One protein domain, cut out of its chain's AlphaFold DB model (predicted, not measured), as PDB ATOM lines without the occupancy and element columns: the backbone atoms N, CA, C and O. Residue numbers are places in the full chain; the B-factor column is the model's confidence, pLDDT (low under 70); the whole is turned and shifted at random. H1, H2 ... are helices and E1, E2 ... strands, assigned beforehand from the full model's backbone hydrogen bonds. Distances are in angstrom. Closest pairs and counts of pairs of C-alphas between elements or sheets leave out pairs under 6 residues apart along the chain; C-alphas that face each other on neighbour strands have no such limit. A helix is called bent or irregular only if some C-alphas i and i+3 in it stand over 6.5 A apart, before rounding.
ATOM      1  N   GLN A 185     133.631 -43.371-226.366       73.12
ATOM      2  CA  GLN A 185     132.878 -43.567-227.572       73.12
ATOM      3  C   GLN A 185     132.358 -42.218-228.082       73.12
ATOM      4  O   GLN A 185     131.476 -41.617-227.473       73.12
ATOM      5  N   ILE A 186     132.923 -41.721-229.187       83.12
ATOM      6  CA  ILE A 186     132.506 -40.464-229.820       83.12
ATOM      7  C   ILE A 186     131.623 -40.731-231.048       83.12
ATOM      8  O   ILE A 186     131.914 -41.637-231.837       83.12
ATOM      9  N   PRO A 187     130.546 -39.960-231.263       86.88
ATOM     10  CA  PRO A 187     129.704 -40.095-232.444       86.88
ATOM     11  C   PRO A 187     130.476 -39.748-233.722       86.88
ATOM     12  O   PRO A 187     131.195 -38.751-233.781       86.88
ATOM     13  N   LEU A 188     130.296 -40.551-234.772       86.56
ATOM     14  CA  LEU A 188     130.761 -40.261-236.124       86.56
ATOM     15  C   LEU A 188     129.599 -39.824-237.015       86.56
ATOM     16  O   LEU A 188     128.630 -40.565-237.193       86.56
ATOM     17  N   LEU A 189     129.776 -38.684-237.672       88.56
ATOM     18  CA  LEU A 189     128.855 -38.107-238.644       88.56
ATOM     19  C   LEU A 189     129.518 -37.984-240.026       88.56
ATOM     20  O   LEU A 189     130.746 -37.937-240.139       88.56
ATOM     21  N   GLN A 190     128.724 -37.912-241.094       88.25
ATOM     22  CA  GLN A 190     129.165 -37.295-242.347       88.25
ATOM     23  C   GLN A 190     128.994 -35.776-242.265       88.25
ATOM     24  O   GLN A 190     128.127 -35.263-241.566       88.25
ATOM     25  N   LEU A 191     129.781 -35.035-243.042       85.81
ATOM     26  CA  LEU A 191     129.681 -33.576-243.113       85.81
ATOM     27  C   LEU A 191     128.271 -33.101-243.494       85.81
ATOM     28  O   LEU A 191     127.794 -32.110-242.951       85.81
ATOM     29  N   THR A 192     127.586 -33.824-244.381       86.50
ATOM     30  CA  THR A 192     126.204 -33.528-244.791       86.50
ATOM     31  C   THR A 192     125.204 -33.653-243.647       86.50
ATOM     32  O   THR A 192     124.162 -33.006-243.672       86.50
ATOM     33  N   ASP A 193     125.512 -34.437-242.612       86.81
ATOM     34  CA  ASP A 193     124.640 -34.542-241.443       86.81
ATOM     35  C   ASP A 193     124.617 -33.228-240.659       86.81
ATOM     36  O   ASP A 193     123.651 -32.969-239.956       86.81
ATOM     37  N   LEU A 194     125.607 -32.343-240.824       87.19
ATOM     38  CA  LEU A 194     125.593 -30.992-240.254       87.19
ATOM     39  C   LEU A 194     124.716 -30.013-241.036       87.19
ATOM     40  O   LEU A 194     124.544 -28.871-240.603       87.19
ATOM     41  N   ASP A 195     124.111 -30.425-242.156       86.81
ATOM     42  CA  ASP A 195     123.310 -29.508-242.962       86.81
ATOM     43  C   ASP A 195     122.057 -29.004-242.243       86.81
ATOM     44  O   ASP A 195     121.533 -27.943-242.596       86.81
ATOM     45  N   ARG A 196     121.616 -29.728-241.211       85.00
ATOM     46  CA  ARG A 196     120.488 -29.361-240.348       85.00
ATOM     47  C   ARG A 196     120.924 -28.745-239.019       85.00
ATOM     48  O   ARG A 196     120.063 -28.333-238.250       85.00
ATOM     49  N   TYR A 197     122.228 -28.665-238.755       86.94
ATOM     50  CA  TYR A 197     122.750 -27.987-237.579       86.94
ATOM     51  C   TYR A 197     122.762 -26.478-237.829       86.94
ATOM     52  O   TYR A 197     123.304 -26.010-238.837       86.94
ATOM     53  N   ASP A 198     122.150 -25.722-236.921       82.69
ATOM     54  CA  ASP A 198     122.018 -24.264-236.997       82.69
ATOM     55  C   ASP A 198     123.006 -23.513-236.088       82.69
ATOM     56  O   ASP A 198     123.112 -22.292-236.174       82.69
ATOM     57  N   GLY A 199     123.768 -24.235-235.258       81.25
ATOM     58  CA  GLY A 199     124.761 -23.656-234.353       81.25
ATOM     59  C   GLY A 199     124.203 -23.053-233.066       81.25
ATOM     60  O   GLY A 199     124.975 -22.446-232.327       81.25
ATOM     61  N   THR A 200     122.900 -23.186-232.796       79.69
ATOM     62  CA  THR A 200     122.253 -22.572-231.621       79.69
ATOM     63  C   THR A 200     122.090 -23.529-230.438       79.69
ATOM     64  O   THR A 200     122.007 -23.076-229.297       79.69
ATOM     65  N   GLY A 201     122.067 -24.841-230.695       79.44
ATOM     66  CA  GLY A 201     121.972 -25.887-229.674       79.44
ATOM     67  C   GLY A 201     123.325 -26.502-229.285       79.44
ATOM     68  O   GLY A 201     124.316 -26.280-229.979       79.44
ATOM     69  N   PRO A 202     123.372 -27.304-228.204       83.56
ATOM     70  CA  PRO A 202     124.558 -28.076-227.846       83.56
ATOM     71  C   PRO A 202     124.923 -29.042-228.980       83.56
ATOM     72  O   PRO A 202     124.108 -29.852-229.438       83.56
ATOM     73  N   PHE A 203     126.161 -28.937-229.451       86.00
ATOM     74  CA  PHE A 203     126.677 -29.724-230.561       86.00
ATOM     75  C   PHE A 203     126.740 -31.209-230.201       86.00
ATOM     76  O   PHE A 203     126.435 -32.052-231.043       86.00
ATOM     77  N   GLY A 204     127.074 -31.535-228.949       81.44
ATOM     78  CA  GLY A 204     127.131 -32.920-228.482       81.44
ATOM     79  C   GLY A 204     125.810 -33.671-228.626       81.44
ATOM     80  O   GLY A 204     125.772 -34.781-229.160       81.44
ATOM     81  N   ASP A 205     124.706 -33.046-228.217       83.38
ATOM     82  CA  ASP A 205     123.368 -33.639-228.321       83.38
ATOM     83  C   ASP A 205     122.956 -33.848-229.777       83.38
ATOM     84  O   ASP A 205     122.368 -34.874-230.128       83.38
ATOM     85  N   TYR A 206     123.275 -32.876-230.635       86.50
ATOM     86  CA  TYR A 206     123.044 -32.991-232.068       86.50
ATOM     87  C   TYR A 206     123.838 -34.160-232.657       86.50
ATOM     88  O   TYR A 206     123.275 -35.017-233.342       86.50
ATOM     89  N   ALA A 207     125.136 -34.224-232.349       85.81
ATOM     90  CA  ALA A 207     126.036 -35.248-232.849       85.81
ATOM     91  C   ALA A 207     125.568 -36.655-232.456       85.81
ATOM     92  O   ALA A 207     125.502 -37.534-233.309       85.81
ATOM     93  N   ASN A 208     125.151 -36.851-231.204       82.94
ATOM     94  CA  ASN A 208     124.655 -38.138-230.716       82.94
ATOM     95  C   ASN A 208     123.349 -38.585-231.392       82.94
ATOM     96  O   ASN A 208     123.173 -39.769-231.664       82.94
ATOM     97  N   ARG A 209     122.435 -37.657-231.710       83.75
ATOM     98  CA  ARG A 209     121.163 -37.983-232.391       83.75
ATOM     99  C   ARG A 209     121.333 -38.322-233.869       83.75
ATOM    100  O   ARG A 209     120.492 -39.019-234.433       83.75
ATOM    101  N   HIS A 210     122.387 -37.803-234.492       83.25
ATOM    102  CA  HIS A 210     122.650 -37.932-235.924       83.25
ATOM    103  C   HIS A 210     123.867 -38.816-236.239       83.25
ATOM    104  O   HIS A 210     124.282 -38.898-237.393       83.25
ATOM    105  N   ALA A 211     124.423 -39.494-235.232       83.62
ATOM    106  CA  ALA A 211     125.567 -40.378-235.384       83.62
ATOM    107  C   ALA A 211     125.232 -41.585-236.270       83.62
ATOM    108  O   ALA A 211     124.262 -42.305-236.039       83.62
ATOM    109  N   LEU A 212     126.087 -41.854-237.254       75.00
ATOM    110  CA  LEU A 212     126.015 -43.064-238.080       75.00
ATOM    111  C   LEU A 212     126.569 -44.284-237.351       75.00
ATOM    112  O   LEU A 212     126.130 -45.411-237.563       75.00
ATOM    113  N   LYS A 213     127.600 -44.048-236.545       79.19
ATOM    114  CA  LYS A 213     128.263 -45.028-235.696       79.19
ATOM    115  C   LYS A 213     129.026 -44.294-234.611       79.19
ATOM    116  O   LYS A 213     129.130 -43.071-234.634       79.19
ATOM    117  N   VAL A 214     129.603 -45.058-233.709       80.62
ATOM    118  CA  VAL A 214     130.415 -44.553-232.615       80.62
ATOM    119  C   VAL A 214     131.849 -45.045-232.819       80.62
ATOM    120  O   VAL A 214     132.057 -46.109-233.411       80.62
ATOM    121  N   LEU A 215     132.833 -44.231-232.449       72.56
ATOM    122  CA  LEU A 215     134.257 -44.531-232.563       72.56
ATOM    123  C   LEU A 215     134.899 -44.495-231.187       72.56
ATOM    124  O   LEU A 215     134.648 -43.563-230.427       72.56
ATOM    125  N   ASP A 216     135.777 -45.449-230.916       69.69
ATOM    126  CA  ASP A 216     136.613 -45.412-229.723       69.69
ATOM    127  C   ASP A 216     137.718 -44.372-229.935       69.69
ATOM    128  O   ASP A 216     138.452 -44.411-230.930       69.69
ATOM    129  N   TYR A 217     137.790 -43.384-229.043       65.75
ATOM    130  CA  TYR A 217     138.726 -42.272-229.154       65.75
ATOM    131  C   TYR A 217     139.376 -41.966-227.801       65.75
ATOM    132  O   TYR A 217     138.708 -41.620-226.829       65.75
ATOM    133  N   GLU A 218     140.704 -42.081-227.746       59.66
ATOM    134  CA  GLU A 218     141.474 -42.076-226.490       59.66
ATOM    135  C   GLU A 218     142.169 -40.738-226.178       59.66
ATOM    136  O   GLU A 218     142.880 -40.630-225.183       59.66
ATOM    137  N   GLN A 219     142.017 -39.709-227.022       54.34
ATOM    138  CA  GLN A 219     143.010 -38.623-227.068       54.34
ATOM    139  C   GLN A 219     142.600 -37.263-226.483       54.34
ATOM    140  O   GLN A 219     143.438 -36.366-226.499       54.34
ATOM    141  N   PHE A 220     141.395 -37.062-225.925       55.22
ATOM    142  CA  PHE A 220     141.031 -35.741-225.372       55.22
ATOM    143  C   PHE A 220     140.139 -35.764-224.111       55.22
ATOM    144  O   PHE A 220     139.199 -36.557-224.041       55.22
ATOM    145  N   PRO A 221     140.381 -34.849-223.143       50.12
ATOM    146  CA  PRO A 221     139.594 -34.726-221.913       50.12
ATOM    147  C   PRO A 221     138.289 -33.921-222.063       50.12
ATOM    148  O   PRO A 221     137.520 -33.865-221.105       50.12
ATOM    149  N   GLU A 222     138.019 -33.290-223.214       56.22
ATOM    150  CA  GLU A 222     136.790 -32.501-223.396       56.22
ATOM    151  C   GLU A 222     135.523 -33.375-223.370       56.22
ATOM    152  O   GLU A 222     135.520 -34.523-223.820       56.22
ATOM    153  N   GLU A 223     134.449 -32.831-222.791       58.72
ATOM    154  CA  GLU A 223     133.233 -33.583-222.451       58.72
ATOM    155  C   GLU A 223     132.368 -33.937-223.670       58.72
ATOM    156  O   GLU A 223     131.632 -34.923-223.625       58.72
ATOM    157  N   THR A 224     132.495 -33.203-224.782       68.12
ATOM    158  CA  THR A 224     131.628 -33.365-225.958       68.12
ATOM    159  C   THR A 224     132.405 -33.245-227.265       68.12
ATOM    160  O   THR A 224     132.631 -32.152-227.786       68.12
ATOM    161  N   LEU A 225     132.791 -34.401-227.813       80.88
ATOM    162  CA  LEU A 225     133.497 -34.533-229.087       80.88
ATOM    163  C   LEU A 225     132.666 -35.315-230.104       80.88
ATOM    164  O   LEU A 225     131.899 -36.201-229.740       80.88
ATOM    165  N   ALA A 226     132.867 -35.028-231.387       84.69
ATOM    166  CA  ALA A 226     132.317 -35.800-232.493       84.69
ATOM    167  C   ALA A 226     133.325 -35.895-233.639       84.69
ATOM    168  O   ALA A 226     134.004 -34.923-233.978       84.69
ATOM    169  N   ALA A 227     133.388 -37.058-234.275       86.50
ATOM    170  CA  ALA A 227     134.132 -37.243-235.507       86.50
ATOM    171  C   ALA A 227     133.252 -36.886-236.710       86.50
ATOM    172  O   ALA A 227     132.083 -37.261-236.778       86.50
ATOM    173  N   ILE A 228     133.821 -36.206-237.701       86.44
ATOM    174  CA  ILE A 228     133.137 -35.854-238.943       86.44
ATOM    175  C   ILE A 228     133.949 -36.320-240.132       86.44
ATOM    176  O   ILE A 228     135.084 -35.899-240.332       86.44
ATOM    177  N   HIS A 229     133.343 -37.167-240.953       86.88
ATOM    178  CA  HIS A 229     133.872 -37.539-242.255       86.88
ATOM    179  C   HIS A 229     133.412 -36.550-243.321       86.88
ATOM    180  O   HIS A 229     132.225 -36.301-243.501       86.88
ATOM    181  N   ALA A 230     134.369 -36.014-244.063       80.56
ATOM    182  CA  ALA A 230     134.148 -35.078-245.148       80.56
ATOM    183  C   ALA A 230     134.988 -35.465-246.366       80.56
ATOM    184  O   ALA A 230     136.068 -36.043-246.234       80.56
ATOM    185  N   SER A 231     134.550 -35.093-247.567       77.00
ATOM    186  CA  SER A 231     135.458 -35.061-248.712       77.00
ATOM    187  C   SER A 231     136.315 -33.801-248.664       77.00
ATOM    188  O   SER A 231     135.845 -32.713-248.327       77.00
ATOM    189  N   GLY A 232     137.568 -33.900-249.112       66.12
ATOM    190  CA  GLY A 232     138.405 -32.714-249.326       66.12
ATOM    191  C   GLY A 232     137.850 -31.730-250.363       66.12
ATOM    192  O   GLY A 232     138.244 -30.560-250.376       66.12
ATOM    193  N   ARG A 233     136.903 -32.173-251.203       68.88
ATOM    194  CA  ARG A 233     136.125 -31.296-252.092       68.88
ATOM    195  C   ARG A 233     135.071 -30.492-251.334       68.88
ATOM    196  O   ARG A 233     134.960 -29.294-251.585       68.88
ATOM    197  N   ASP A 234     134.372 -31.120-250.395       75.12
ATOM    198  CA  ASP A 234     133.268 -30.501-249.651       75.12
ATOM    199  C   ASP A 234     133.775 -29.416-248.692       75.12
ATOM    200  O   ASP A 234     133.125 -28.395-248.505       75.12
ATOM    201  N   LEU A 235     134.994 -29.589-248.164       73.44
ATOM    202  CA  LEU A 235     135.687 -28.586-247.347       73.44
ATOM    203  C   LEU A 235     136.425 -27.522-248.172       73.44
ATOM    204  O   LEU A 235     137.167 -26.713-247.615       73.44
ATOM    205  N   THR A 236     136.266 -27.516-249.501       67.75
ATOM    206  CA  THR A 236     136.927 -26.584-250.438       67.75
ATOM    207  C   THR A 236     138.465 -26.593-250.393       67.75
ATOM    208  O   THR A 236     139.125 -25.682-250.898       67.75
ATOM    209  N   LEU A 237     139.061 -27.659-249.848       64.69
ATOM    210  CA  LEU A 237     140.511 -27.792-249.680       64.69
ATOM    211  C   LEU A 237     141.225 -28.133-250.993       64.69
ATOM    212  O   LEU A 237     142.415 -27.853-251.136       64.69
ATOM    213  N   GLY A 238     140.500 -28.700-251.962       56.47
ATOM    214  CA  GLY A 238     141.025 -29.027-253.292       56.47
ATOM    215  C   GLY A 238     141.850 -30.316-253.340       56.47
ATOM    216  O   GLY A 238     142.570 -30.541-254.309       56.47
ATOM    217  N   ILE A 239     141.742 -31.165-252.316       58.84
ATOM    218  CA  ILE A 239     142.394 -32.478-252.251       58.84
ATOM    219  C   ILE A 239     141.389 -33.613-252.473       58.84
ATOM    220  O   ILE A 239     140.299 -33.580-251.899       58.84
ATOM    221  N   PRO A 240     141.729 -34.623-253.294       53.81
ATOM    222  CA  PRO A 240     140.951 -35.850-253.380       53.81
ATOM    223  C   PRO A 240     141.211 -36.728-252.148       53.81
ATOM    224  O   PRO A 240     142.359 -36.960-251.771       53.81
ATOM    225  N   GLY A 241     140.150 -37.244-251.535       65.19
ATOM    226  CA  GLY A 241     140.245 -38.140-250.383       65.19
ATOM    227  C   GLY A 241     139.236 -37.819-249.293       65.19
ATOM    228  O   GLY A 241     138.478 -36.850-249.390       65.19
ATOM    229  N   THR A 242     139.251 -38.660-248.265       72.56
ATOM    230  CA  THR A 242     138.388 -38.532-247.093       72.56
ATOM    231  C   THR A 242     139.164 -37.860-245.973       72.56
ATOM    232  O   THR A 242     140.336 -38.152-245.735       72.56
ATOM    233  N   ILE A 243     138.498 -36.944-245.293       76.25
ATOM    234  CA  ILE A 243     139.025 -36.150-244.195       76.25
ATOM    235  C   ILE A 243     138.176 -36.468-242.980       76.25
ATOM    236  O   ILE A 243     136.952 -36.434-243.063       76.25
ATOM    237  N   THR A 244     138.828 -36.774-241.873       83.06
ATOM    238  CA  THR A 244     138.193 -36.975-240.578       83.06
ATOM    239  C   THR A 244     138.550 -35.778-239.711       83.06
ATOM    240  O   THR A 244     139.728 -35.505-239.490       83.06
ATOM    241  N   LEU A 245     137.544 -35.033-239.271       83.38
ATOM    242  CA  LEU A 245     137.686 -33.908-238.355       83.38
ATOM    243  C   LEU A 245     137.201 -34.347-236.978       83.38
ATOM    244  O   LEU A 245     136.105 -34.890-236.886       83.38
ATOM    245  N   ILE A 246     137.969 -34.088-235.926       84.56
ATOM    246  CA  ILE A 246     137.474 -34.206-234.553       84.56
ATOM    247  C   ILE A 246     137.035 -32.816-234.112       84.56
ATOM    248  O   ILE A 246     137.851 -31.895-234.034       84.56
ATOM    249  N   LEU A 247     135.732 -32.659-233.900       84.69
ATOM    250  CA  LEU A 247     135.099 -31.418-233.471       84.69
ATOM    251  C   LEU A 247     134.634 -31.538-232.029       84.69
ATOM    252  O   LEU A 247     134.385 -32.640-231.552       84.69
ATOM    253  N   GLY A 248     134.425 -30.405-231.379       79.94
ATOM    254  CA  GLY A 248     133.769 -30.360-230.078       79.94
ATOM    255  C   GLY A 248     133.151 -29.004-229.803       79.94
ATOM    256  O   GLY A 248     132.994 -28.183-230.712       79.94
ATOM    257  N   GLU A 249     132.774 -28.773-228.555       76.62
ATOM    258  CA  GLU A 249     132.219 -27.495-228.124       76.62
ATOM    259  C   GLU A 249     133.310 -26.507-227.720       76.62
ATOM    260  O   GLU A 249     134.440 -26.852-227.388       76.62
ATOM    261  N   ARG A 250     132.993 -25.215-227.806       65.06
ATOM    262  CA  ARG A 250     133.963 -24.169-227.500       65.06
ATOM    263  C   ARG A 250     134.209 -24.116-225.993       65.06
ATOM    264  O   ARG A 250     133.425 -23.508-225.270       65.06
ATOM    265  N   SER A 251     135.338 -24.649-225.540       55.47
ATOM    266  CA  SER A 251     135.829 -24.362-224.193       55.47
ATOM    267  C   SER A 251     136.220 -22.881-224.072       55.47
ATOM    268  O   SER A 251     136.841 -22.306-224.973       55.47
ATOM    269  N   GLN A 252     135.865 -22.237-222.955       44.97
ATOM    270  CA  GLN A 252     136.154 -20.816-222.682       44.97
ATOM    271  C   GLN A 252     137.666 -20.498-222.671       44.97
ATOM    272  O   GLN A 252     138.057 -19.333-222.710       44.97
ATOM    273  N   THR A 253     138.517 -21.527-222.662       40.31
ATOM    274  CA  THR A 253     139.984 -21.450-222.654       40.31
ATOM    275  C   THR A 253     140.632 -21.673-224.025       40.31
ATOM    276  O   THR A 253     141.855 -21.561-224.144       40.31
ATOM    277  N   ALA A 254     139.852 -21.958-225.077       44.06
ATOM    278  CA  ALA A 254     140.389 -22.235-226.406       44.06
ATOM    279  C   ALA A 254     140.948 -20.954-227.055       44.06
ATOM    280  O   ALA A 254     140.215 -20.096-227.553       44.06
ATOM    281  N   GLY A 255     142.279 -20.825-227.020       51.09
ATOM    282  CA  GLY A 255     143.034 -19.842-227.792       51.09
ATOM    283  C   GLY A 255     142.990 -20.109-229.303       51.09
ATOM    284  O   GLY A 255     142.143 -20.841-229.806       51.09
ATOM    285  N   ARG A 256     143.924 -19.489-230.041       60.47
ATOM    286  CA  ARG A 256     144.066 -19.587-231.512       60.47
ATOM    287  C   ARG A 256     143.855 -21.025-232.005       60.47
ATOM    288  O   ARG A 256     144.594 -21.915-231.593       60.47
ATOM    289  N   GLY A 257     142.898 -21.227-232.909       71.00
ATOM    290  CA  GLY A 257     142.494 -22.561-233.350       71.00
ATOM    291  C   GLY A 257     142.020 -22.616-234.799       71.00
ATOM    292  O   GLY A 257     141.833 -21.588-235.462       71.00
ATOM    293  N   THR A 258     141.851 -23.845-235.285       79.62
ATOM    294  CA  THR A 258     141.188 -24.131-236.561       79.62
ATOM    295  C   THR A 258     139.711 -24.379-236.293       79.62
ATOM    296  O   THR A 258     139.356 -25.042-235.324       79.62
ATOM    297  N   TYR A 259     138.853 -23.856-237.157       84.31
ATOM    298  CA  TYR A 259     137.408 -23.981-237.041       84.31
ATOM    299  C   TYR A 259     136.823 -24.558-238.320       84.31
ATOM    300  O   TYR A 259     137.222 -24.172-239.421       84.31
ATOM    301  N   LEU A 260     135.839 -25.438-238.170       87.31
ATOM    302  CA  LEU A 260     134.909 -25.775-239.231       87.31
ATOM    303  C   LEU A 260     133.819 -24.710-239.227       87.31
ATOM    304  O   LEU A 260     133.106 -24.547-238.241       87.31
ATOM    305  N   CYS A 261     133.701 -23.977-240.324       86.69
ATOM    306  CA  CYS A 261     132.733 -22.906-240.484       86.69
ATOM    307  C   CYS A 261     131.721 -23.278-241.559       86.69
ATOM    308  O   CYS A 261     132.106 -23.739-242.640       86.69
ATOM    309  N   ARG A 262     130.450 -22.978-241.296       88.81
ATOM    310  CA  ARG A 262     129.401 -22.978-242.311       88.81
ATOM    311  C   ARG A 262     129.025 -21.546-242.656       88.81
ATOM    312  O   ARG A 262     128.746 -20.746-241.766       88.81
ATOM    313  N   SER A 263     129.057 -21.198-243.937       86.19
ATOM    314  CA  SER A 263     128.628 -19.879-244.403       86.19
ATOM    315  C   SER A 263     127.102 -19.766-244.438       86.19
ATOM    316  O   SER A 263     126.397 -20.770-244.527       86.19
ATOM    317  N   VAL A 264     126.587 -18.535-244.472       84.81
ATOM    318  CA  VAL A 264     125.156 -18.260-244.730       84.81
ATOM    319  C   VAL A 264     124.676 -18.806-246.082       84.81
ATOM    320  O   VAL A 264     123.502 -19.109-246.256       84.81
ATOM    321  N   SER A 265     125.596 -18.988-247.036       83.31
ATOM    322  CA  SER A 265     125.343 -19.623-248.337       83.31
ATOM    323  C   SER A 265     125.325 -21.161-248.277       83.31
ATOM    324  O   SER A 265     125.165 -21.807-249.311       83.31
ATOM    325  N   GLY A 266     125.515 -21.754-247.093       82.81
ATOM    326  CA  GLY A 266     125.483 -23.198-246.856       82.81
ATOM    327  C   GLY A 266     126.796 -23.934-247.139       82.81
ATOM    328  O   GLY A 266     126.811 -25.161-247.119       82.81
ATOM    329  N   ARG A 267     127.902 -23.227-247.401       84.50
ATOM    330  CA  ARG A 267     129.197 -23.835-247.753       84.50
ATOM    331  C   ARG A 267     130.047 -24.115-246.518       84.50
ATOM    332  O   ARG A 267     130.135 -23.273-245.625       84.50
ATOM    333  N   TYR A 268     130.738 -25.252-246.516       84.75
ATOM    334  CA  TYR A 268     131.703 -25.601-245.475       84.75
ATOM    335  C   TYR A 268     133.109 -25.125-245.825       84.75
ATOM    336  O   TYR A 268     133.559 -25.217-246.968       84.75
ATOM    337  N   SER A 269     133.821 -24.626-244.820       83.00
ATOM    338  CA  SER A 269     135.214 -24.210-244.951       83.00
ATOM    339  C   SER A 269     135.969 -24.410-243.644       83.00
ATOM    340  O   SER A 269     135.392 -24.282-242.566       83.00
ATOM    341  N   LEU A 270     137.265 -24.703-243.735       81.31
ATOM    342  CA  LEU A 270     138.157 -24.673-242.578       81.31
ATOM    343  C   LEU A 270     138.805 -23.294-242.477       81.31
ATOM    344  O   LEU A 270     139.374 -22.812-243.459       81.31
ATOM    345  N   GLN A 271     138.741 -22.656-241.312       81.38
ATOM    346  CA  GLN A 271     139.321 -21.333-241.083       81.38
ATOM    347  C   GLN A 271     140.267 -21.334-239.884       81.38
ATOM    348  O   GLN A 271     139.950 -21.877-238.833       81.38
ATOM    349  N   GLU A 272     141.423 -20.694-240.041       75.88
ATOM    350  CA  GLU A 272     142.403 -20.468-238.979       75.88
ATOM    351  C   GLU A 272     142.300 -19.022-238.477       75.88
ATOM    352  O   GLU A 272     142.302 -18.066-239.267       75.88
ATOM    353  N   GLU A 273     142.240 -18.852-237.159       70.19
ATOM    354  CA  GLU A 273     142.261 -17.540-236.518       70.19
ATOM    355  C   GLU A 273     143.702 -17.048-236.304       70.19
ATOM    356  O   GLU A 273     144.500 -17.666-235.597       70.19
ATOM    357  N   ARG A 274     144.065 -15.917-236.926       64.62
ATOM    358  CA  ARG A 274     145.419 -15.350-236.821       64.62
ATOM    359  C   ARG A 274     145.588 -14.467-235.591       64.62
ATOM    360  O   ARG A 274     144.638 -13.950-235.016       64.62
ATOM    361  N   SER A 275     146.850 -14.190-235.262       57.19
ATOM    362  CA  SER A 275     147.269 -13.308-234.161       57.19
ATOM    363  C   SER A 275     146.674 -11.896-234.180       57.19
ATOM    364  O   SER A 275     146.666 -11.242-233.146       57.19
ATOM    365  N   ASN A 276     146.188 -11.427-235.331       59.22
ATOM    366  CA  ASN A 276     145.561 -10.118-235.515       59.22
ATOM    367  C   ASN A 276     144.021 -10.177-235.567       59.22
ATOM    368  O   ASN A 276     143.404  -9.237-236.064       59.22
ATOM    369  N   GLY A 277     143.412 -11.297-235.161       60.56
ATOM    370  CA  GLY A 277     141.963 -11.525-235.219       60.56
ATOM    371  C   GLY A 277     141.410 -11.728-236.634       60.56
ATOM    372  O   GLY A 277     140.218 -11.974-236.805       60.56
ATOM    373  N   ARG A 278     142.248 -11.648-237.681       64.12
ATOM    374  CA  ARG A 278     141.816 -11.945-239.052       64.12
ATOM    375  C   ARG A 278     141.743 -13.453-239.251       64.12
ATOM    376  O   ARG A 278     142.669 -14.182-238.899       64.12
ATOM    377  N   ARG A 279     140.673 -13.901-239.895       68.00
ATOM    378  CA  ARG A 279     140.466 -15.308-240.245       68.00
ATOM    379  C   ARG A 279     141.011 -15.589-241.632       68.00
ATOM    380  O   ARG A 279     140.914 -14.750-242.530       68.00
ATOM    381  N   LYS A 280     141.629 -16.755-241.798       71.00
ATOM    382  CA  LYS A 280     142.115 -17.221-243.094       71.00
ATOM    383  C   LYS A 280     141.556 -18.605-243.381       71.00
ATOM    384  O   LYS A 280     141.795 -19.538-242.629       71.00
ATOM    385  N   GLU A 281     140.874 -18.728-244.510       70.06
ATOM    386  CA  GLU A 281     140.407 -20.009-245.033       70.06
ATOM    387  C   GLU A 281     141.591 -20.891-245.469       70.06
ATOM    388  O   GLU A 281     142.514 -20.431-246.158       70.06
ATOM    389  N   TYR A 282     141.571 -22.160-245.070       65.62
ATOM    390  CA  TYR A 282     142.531 -23.166-245.501       65.62
ATOM    391  C   TYR A 282     142.242 -23.537-246.959       65.62
ATOM    392  O   TYR A 282     141.168 -24.027-247.283       65.62
ATOM    393  N   ARG A 283     143.199 -23.292-247.861       60.19
ATOM    394  CA  ARG A 283     143.129 -23.704-249.273       60.19
ATOM    395  C   ARG A 283     144.507 -24.088-249.778       60.19
ATOM    396  O   ARG A 283     145.466 -23.343-249.581       60.19
ATOM    397  N   ILE A 284     144.595 -25.207-250.491       50.00
ATOM    398  CA  ILE A 284     145.865 -25.717-251.029       50.00
ATOM    399  C   ILE A 284     146.276 -24.970-252.316       50.00
ATOM    400  O   ILE A 284     147.447 -24.966-252.682       50.00
ATOM    401  N   ALA A 285     145.355 -24.238-252.961       42.72
ATOM    402  CA  ALA A 285     145.563 -23.648-254.290       42.72
ATOM    403  C   ALA A 285     145.469 -22.109-254.369       42.72
ATOM    404  O   ALA A 285     144.988 -21.578-255.364       42.72
ATOM    405  N   GLY A 286     145.920 -21.369-253.347       40.66
ATOM    406  CA  GLY A 286     146.294 -19.943-253.471       40.66
ATOM    407  C   GLY A 286     145.217 -18.926-253.905       40.66
ATOM    408  O   GLY A 286     145.511 -17.732-253.968       40.66
ATOM    409  N   THR A 287     143.978 -19.335-254.172       40.38
ATOM    410  CA  THR A 287     142.898 -18.444-254.602       40.38
ATOM    411  C   THR A 287     142.330 -17.687-253.407       40.38
ATOM    412  O   THR A 287     141.572 -18.219-252.593       40.38
ATOM    413  N   ARG A 288     142.716 -16.411-253.305       44.66
ATOM    414  CA  ARG A 288     142.149 -15.447-252.356       44.66
ATOM    415  C   ARG A 288     140.690 -15.189-252.731       44.66
ATOM    416  O   ARG A 288     140.423 -14.460-253.680       44.66
ATOM    417  N   LYS A 289     139.753 -15.775-251.992       52.19
ATOM    418  CA  LYS A 289     138.339 -15.380-252.023       52.19
ATOM    419  C   LYS A 289     138.028 -14.712-250.684       52.19
ATOM    420  O   LYS A 289     138.625 -15.089-249.676       52.19
ATOM    421  N   LEU A 290     137.190 -13.674-250.685       52.97
ATOM    422  CA  LEU A 290     136.752 -13.054-249.432       52.97
ATOM    423  C   LEU A 290     136.058 -14.116-248.569       52.97
ATOM    424  O   LEU A 290     135.302 -14.932-249.098       52.97
ATOM    425  N   CYS A 291     136.344 -14.113-247.263       57.66
ATOM    426  CA  CYS A 291     135.609 -14.931-246.305       57.66
ATOM    427  C   CYS A 291     134.139 -14.500-246.336       57.66
ATOM    428  O   CYS A 291     133.843 -13.319-246.170       57.66
ATOM    429  N   GLU A 292     133.248 -15.452-246.607       68.44
ATOM    430  CA  GLU A 292     131.804 -15.230-246.542       68.44
ATOM    431  C   GLU A 292     131.353 -15.092-245.087       68.44
ATOM    432  O   GLU A 292     132.042 -15.538-244.166       68.44
ATOM    433  N   GLU A 293     130.191 -14.473-244.890       81.06
ATOM    434  CA  GLU A 293     129.553 -14.392-243.582       81.06
ATOM    435  C   GLU A 293     129.271 -15.803-243.040       81.06
ATOM    436  O   GLU A 293     128.800 -16.689-243.764       81.06
ATOM    437  N   ILE A 294     129.626 -16.018-241.775       83.75
ATOM    438  CA  ILE A 294     129.605 -17.324-241.115       83.75
ATOM    439  C   ILE A 294     128.289 -17.450-240.354       83.75
ATOM    440  O   ILE A 294     128.014 -16.634-239.481       83.75
ATOM    441  N   ALA A 295     127.511 -18.484-240.670       85.44
ATOM    442  CA  ALA A 295     126.293 -18.826-239.945       85.44
ATOM    443  C   ALA A 295     126.630 -19.429-238.574       85.44
ATOM    444  O   ALA A 295     126.097 -19.006-237.556       85.44
ATOM    445  N   TRP A 296     127.567 -20.379-238.544       87.12
ATOM    446  CA  TRP A 296     128.080 -20.969-237.309       87.12
ATOM    447  C   TRP A 296     129.476 -21.557-237.509       87.12
ATOM    448  O   TRP A 296     129.942 -21.768-238.636       87.12
ATOM    449  N   GLN A 297     130.156 -21.826-236.396       87.31
ATOM    450  CA  GLN A 297     131.473 -22.450-236.394       87.31
ATOM    451  C   GLN A 297     131.633 -23.432-235.235       87.31
ATOM    452  O   GLN A 297     131.099 -23.202-234.152       87.31
ATOM    453  N   LEU A 298     132.430 -24.472-235.458       86.31
ATOM    454  CA  LEU A 298     132.822 -25.448-234.448       86.31
ATOM    455  C   LEU A 298     134.352 -25.557-234.401       86.31
ATOM    456  O   LEU A 298     134.984 -25.562-235.463       86.31
ATOM    457  N   PRO A 299     134.968 -25.600-233.208       84.56
ATOM    458  CA  PRO A 299     136.400 -25.831-233.079       84.56
ATOM    459  C   PRO A 299     136.776 -27.217-233.611       84.56
ATOM    460  O   PRO A 299     136.062 -28.197-233.412       84.56
ATOM    461  N   VAL A 300     137.910 -27.270-234.306       81.81
ATOM    462  CA  VAL A 300     138.514 -28.494-234.834       81.81
ATOM    463  C   VAL A 300     139.744 -28.802-233.990       81.81
ATOM    464  O   VAL A 300     140.711 -28.037-234.006       81.81
ATOM    465  N   PHE A 301     139.707 -29.922-233.275       76.75
ATOM    466  CA  PHE A 301     140.793 -30.393-232.414       76.75
ATOM    467  C   PHE A 301     141.808 -31.235-233.182       76.75
ATOM    468  O   PHE A 301     143.010 -31.118-232.955       76.75
ATOM    469  N   GLU A 302     141.334 -32.031-234.140       74.69
ATOM    470  CA  GLU A 302     142.185 -32.887-234.965       74.69
ATOM    471  C   GLU A 302     141.695 -32.922-236.419       74.69
ATOM    472  O   GLU A 302     140.494 -32.868-236.693       74.69
ATOM    473  N   ILE A 303     142.638 -33.027-237.360       73.25
ATOM    474  CA  ILE A 303     142.377 -33.251-238.784       73.25
ATOM    475  C   ILE A 303     143.212 -34.444-239.233       73.25
ATOM    476  O   ILE A 303     144.433 -34.357-239.345       73.25
ATOM    477  N   SER A 304     142.532 -35.529-239.573       72.38
ATOM    478  CA  SER A 304     143.123 -36.751-240.099       72.38
ATOM    479  C   SER A 304     142.780 -36.897-241.585       72.38
ATOM    480  O   SER A 304     141.618 -36.880-241.988       72.38
ATOM    481  N   LEU A 305     143.799 -37.015-242.439       67.38
ATOM    482  CA  LEU A 305     143.656 -37.059-243.898       67.38
ATOM    483  C   LEU A 305     143.930 -38.474-244.407       67.38
ATOM    484  O   LEU A 305     145.054 -38.964-244.303       67.38
ATOM    485  N   ARG A 306     142.934 -39.115-245.027       61.75
ATOM    486  CA  ARG A 306     143.133 -40.356-245.785       61.75
ATOM    487  C   ARG A 306     143.099 -40.040-247.281       61.75
ATOM    488  O   ARG A 306     142.013 -39.849-247.839       61.75
ATOM    489  N   PRO A 307     144.263 -39.961-247.952       52.88
ATOM    490  CA  PRO A 307     144.294 -39.720-249.387       52.88
ATOM    491  C   PRO A 307     143.549 -40.848-250.102       52.88
ATOM    492  O   PRO A 307     143.813 -42.031-249.881       52.88
ATOM    493  N   GLY A 308     142.588 -40.478-250.951       47.19
ATOM    494  CA  GLY A 308     141.917 -41.450-251.806       47.19
ATOM    495  C   GLY A 308     142.938 -42.047-252.771       47.19
ATOM    496  O   GLY A 308     143.797 -41.320-253.279       47.19
TER     497      GLY A 308
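AT A GLANCE: This is residues 185 to 308 of the 327 residues of the protein "Helix-turn-helix protein" of Victivallis vadensis (UniProt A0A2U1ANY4). One strongly twisted, curled sheet of eight strands makes a wall, and its longest strand, the bent E8, runs through the middle and joins E2, E1, E3 and E4 to E5, E6 and E7. Two short helices, H1 and H2, are on one face of this sheet, making two layers, helices on one face of a sheet: H2 lies over E1 and, next to it, E3, while H1 lies beside the strands, over none of them, and comes nearest to E3. The printed part has 124 residues, with elements in the order E1 H1 H2 E2 E3 E4 E5 E6 E7 E8; the sheet's order is E2 E1 E3 E4 E8 E5 E6 E7, mixed, and the class is mixed, helices and strands. It is compact, with a radius of gyration of the C-alphas of 14.0 A and spans of 38 by 36 by 27 A.

IN THESE COORDINATES: Find C-alpha 185 at (132.878, -43.567, -227.572), where E1 begins, residues 185 to 190, 16.5 A long. Next come H1, residues 191 to 196, H2, 203 to 210, and E2, 213 to 217. E3, residues 225 to 231, spans 19.7 A, and E4, 241 to 248, 22.7 A. Then read E5, 258 to 263, E6, 268 to 273, and E7, 279 to 281. E8, residues 294 to 307, runs 28.0 A to C-alpha 307 at (144.294, -39.720, -249.387).

HOW THE PARTS SIT: Begin at E1, antiparallel to edge strand E2, with N 186 and O 215 2.8 A apart. E1 is parallel to E3, with N 227 and O 187 at 2.8 A. E3 and E4 form a hairpin; look at N 228 and O 245, 2.8 A. E8 bends by 85 degrees at residue 301, and its pairing is staggered: residues 300 to 307 pair with E4, with N 304 and O 244 at 2.8 A, and 294 to 300 with E5, with N 298 and O 260 at 2.9 A. E5, E6 and E7 are a meander, each strand the antiparallel neighbour of the one before; see N 261 and O 269, 2.8 A, and N 272 and O 280, 2.9 A. With E8, antiparallel to E5, they make a Greek key, four strands in a row whose first neighbours the fourth. H1 and H2 lie on the same face, at heights over the sheet of 7.7 A and 8.3 A. H1 comes closest to E3 at the C-alphas of Leu 191 and Ala 230, 5.1 A. H1 is only just irregular, with C-alphas 193 and 196 6.7 A apart. H2 has every O i to N i+4 pair within hydrogen-bond range; H1 has 0 of 2, but 2 of 3 O i to N i+3 pairs.

THE WHOLE: The C-alphas farthest apart, of Lys 213 and Asn 276, are 39.0 A apart. The printed part has no cut. The long link is E7 to E8, 12 residues. Mean pLDDT of the printed part is 72.9; 45 residues are under 70, among them 216 to 224, 250 to 256 and 282 to 292.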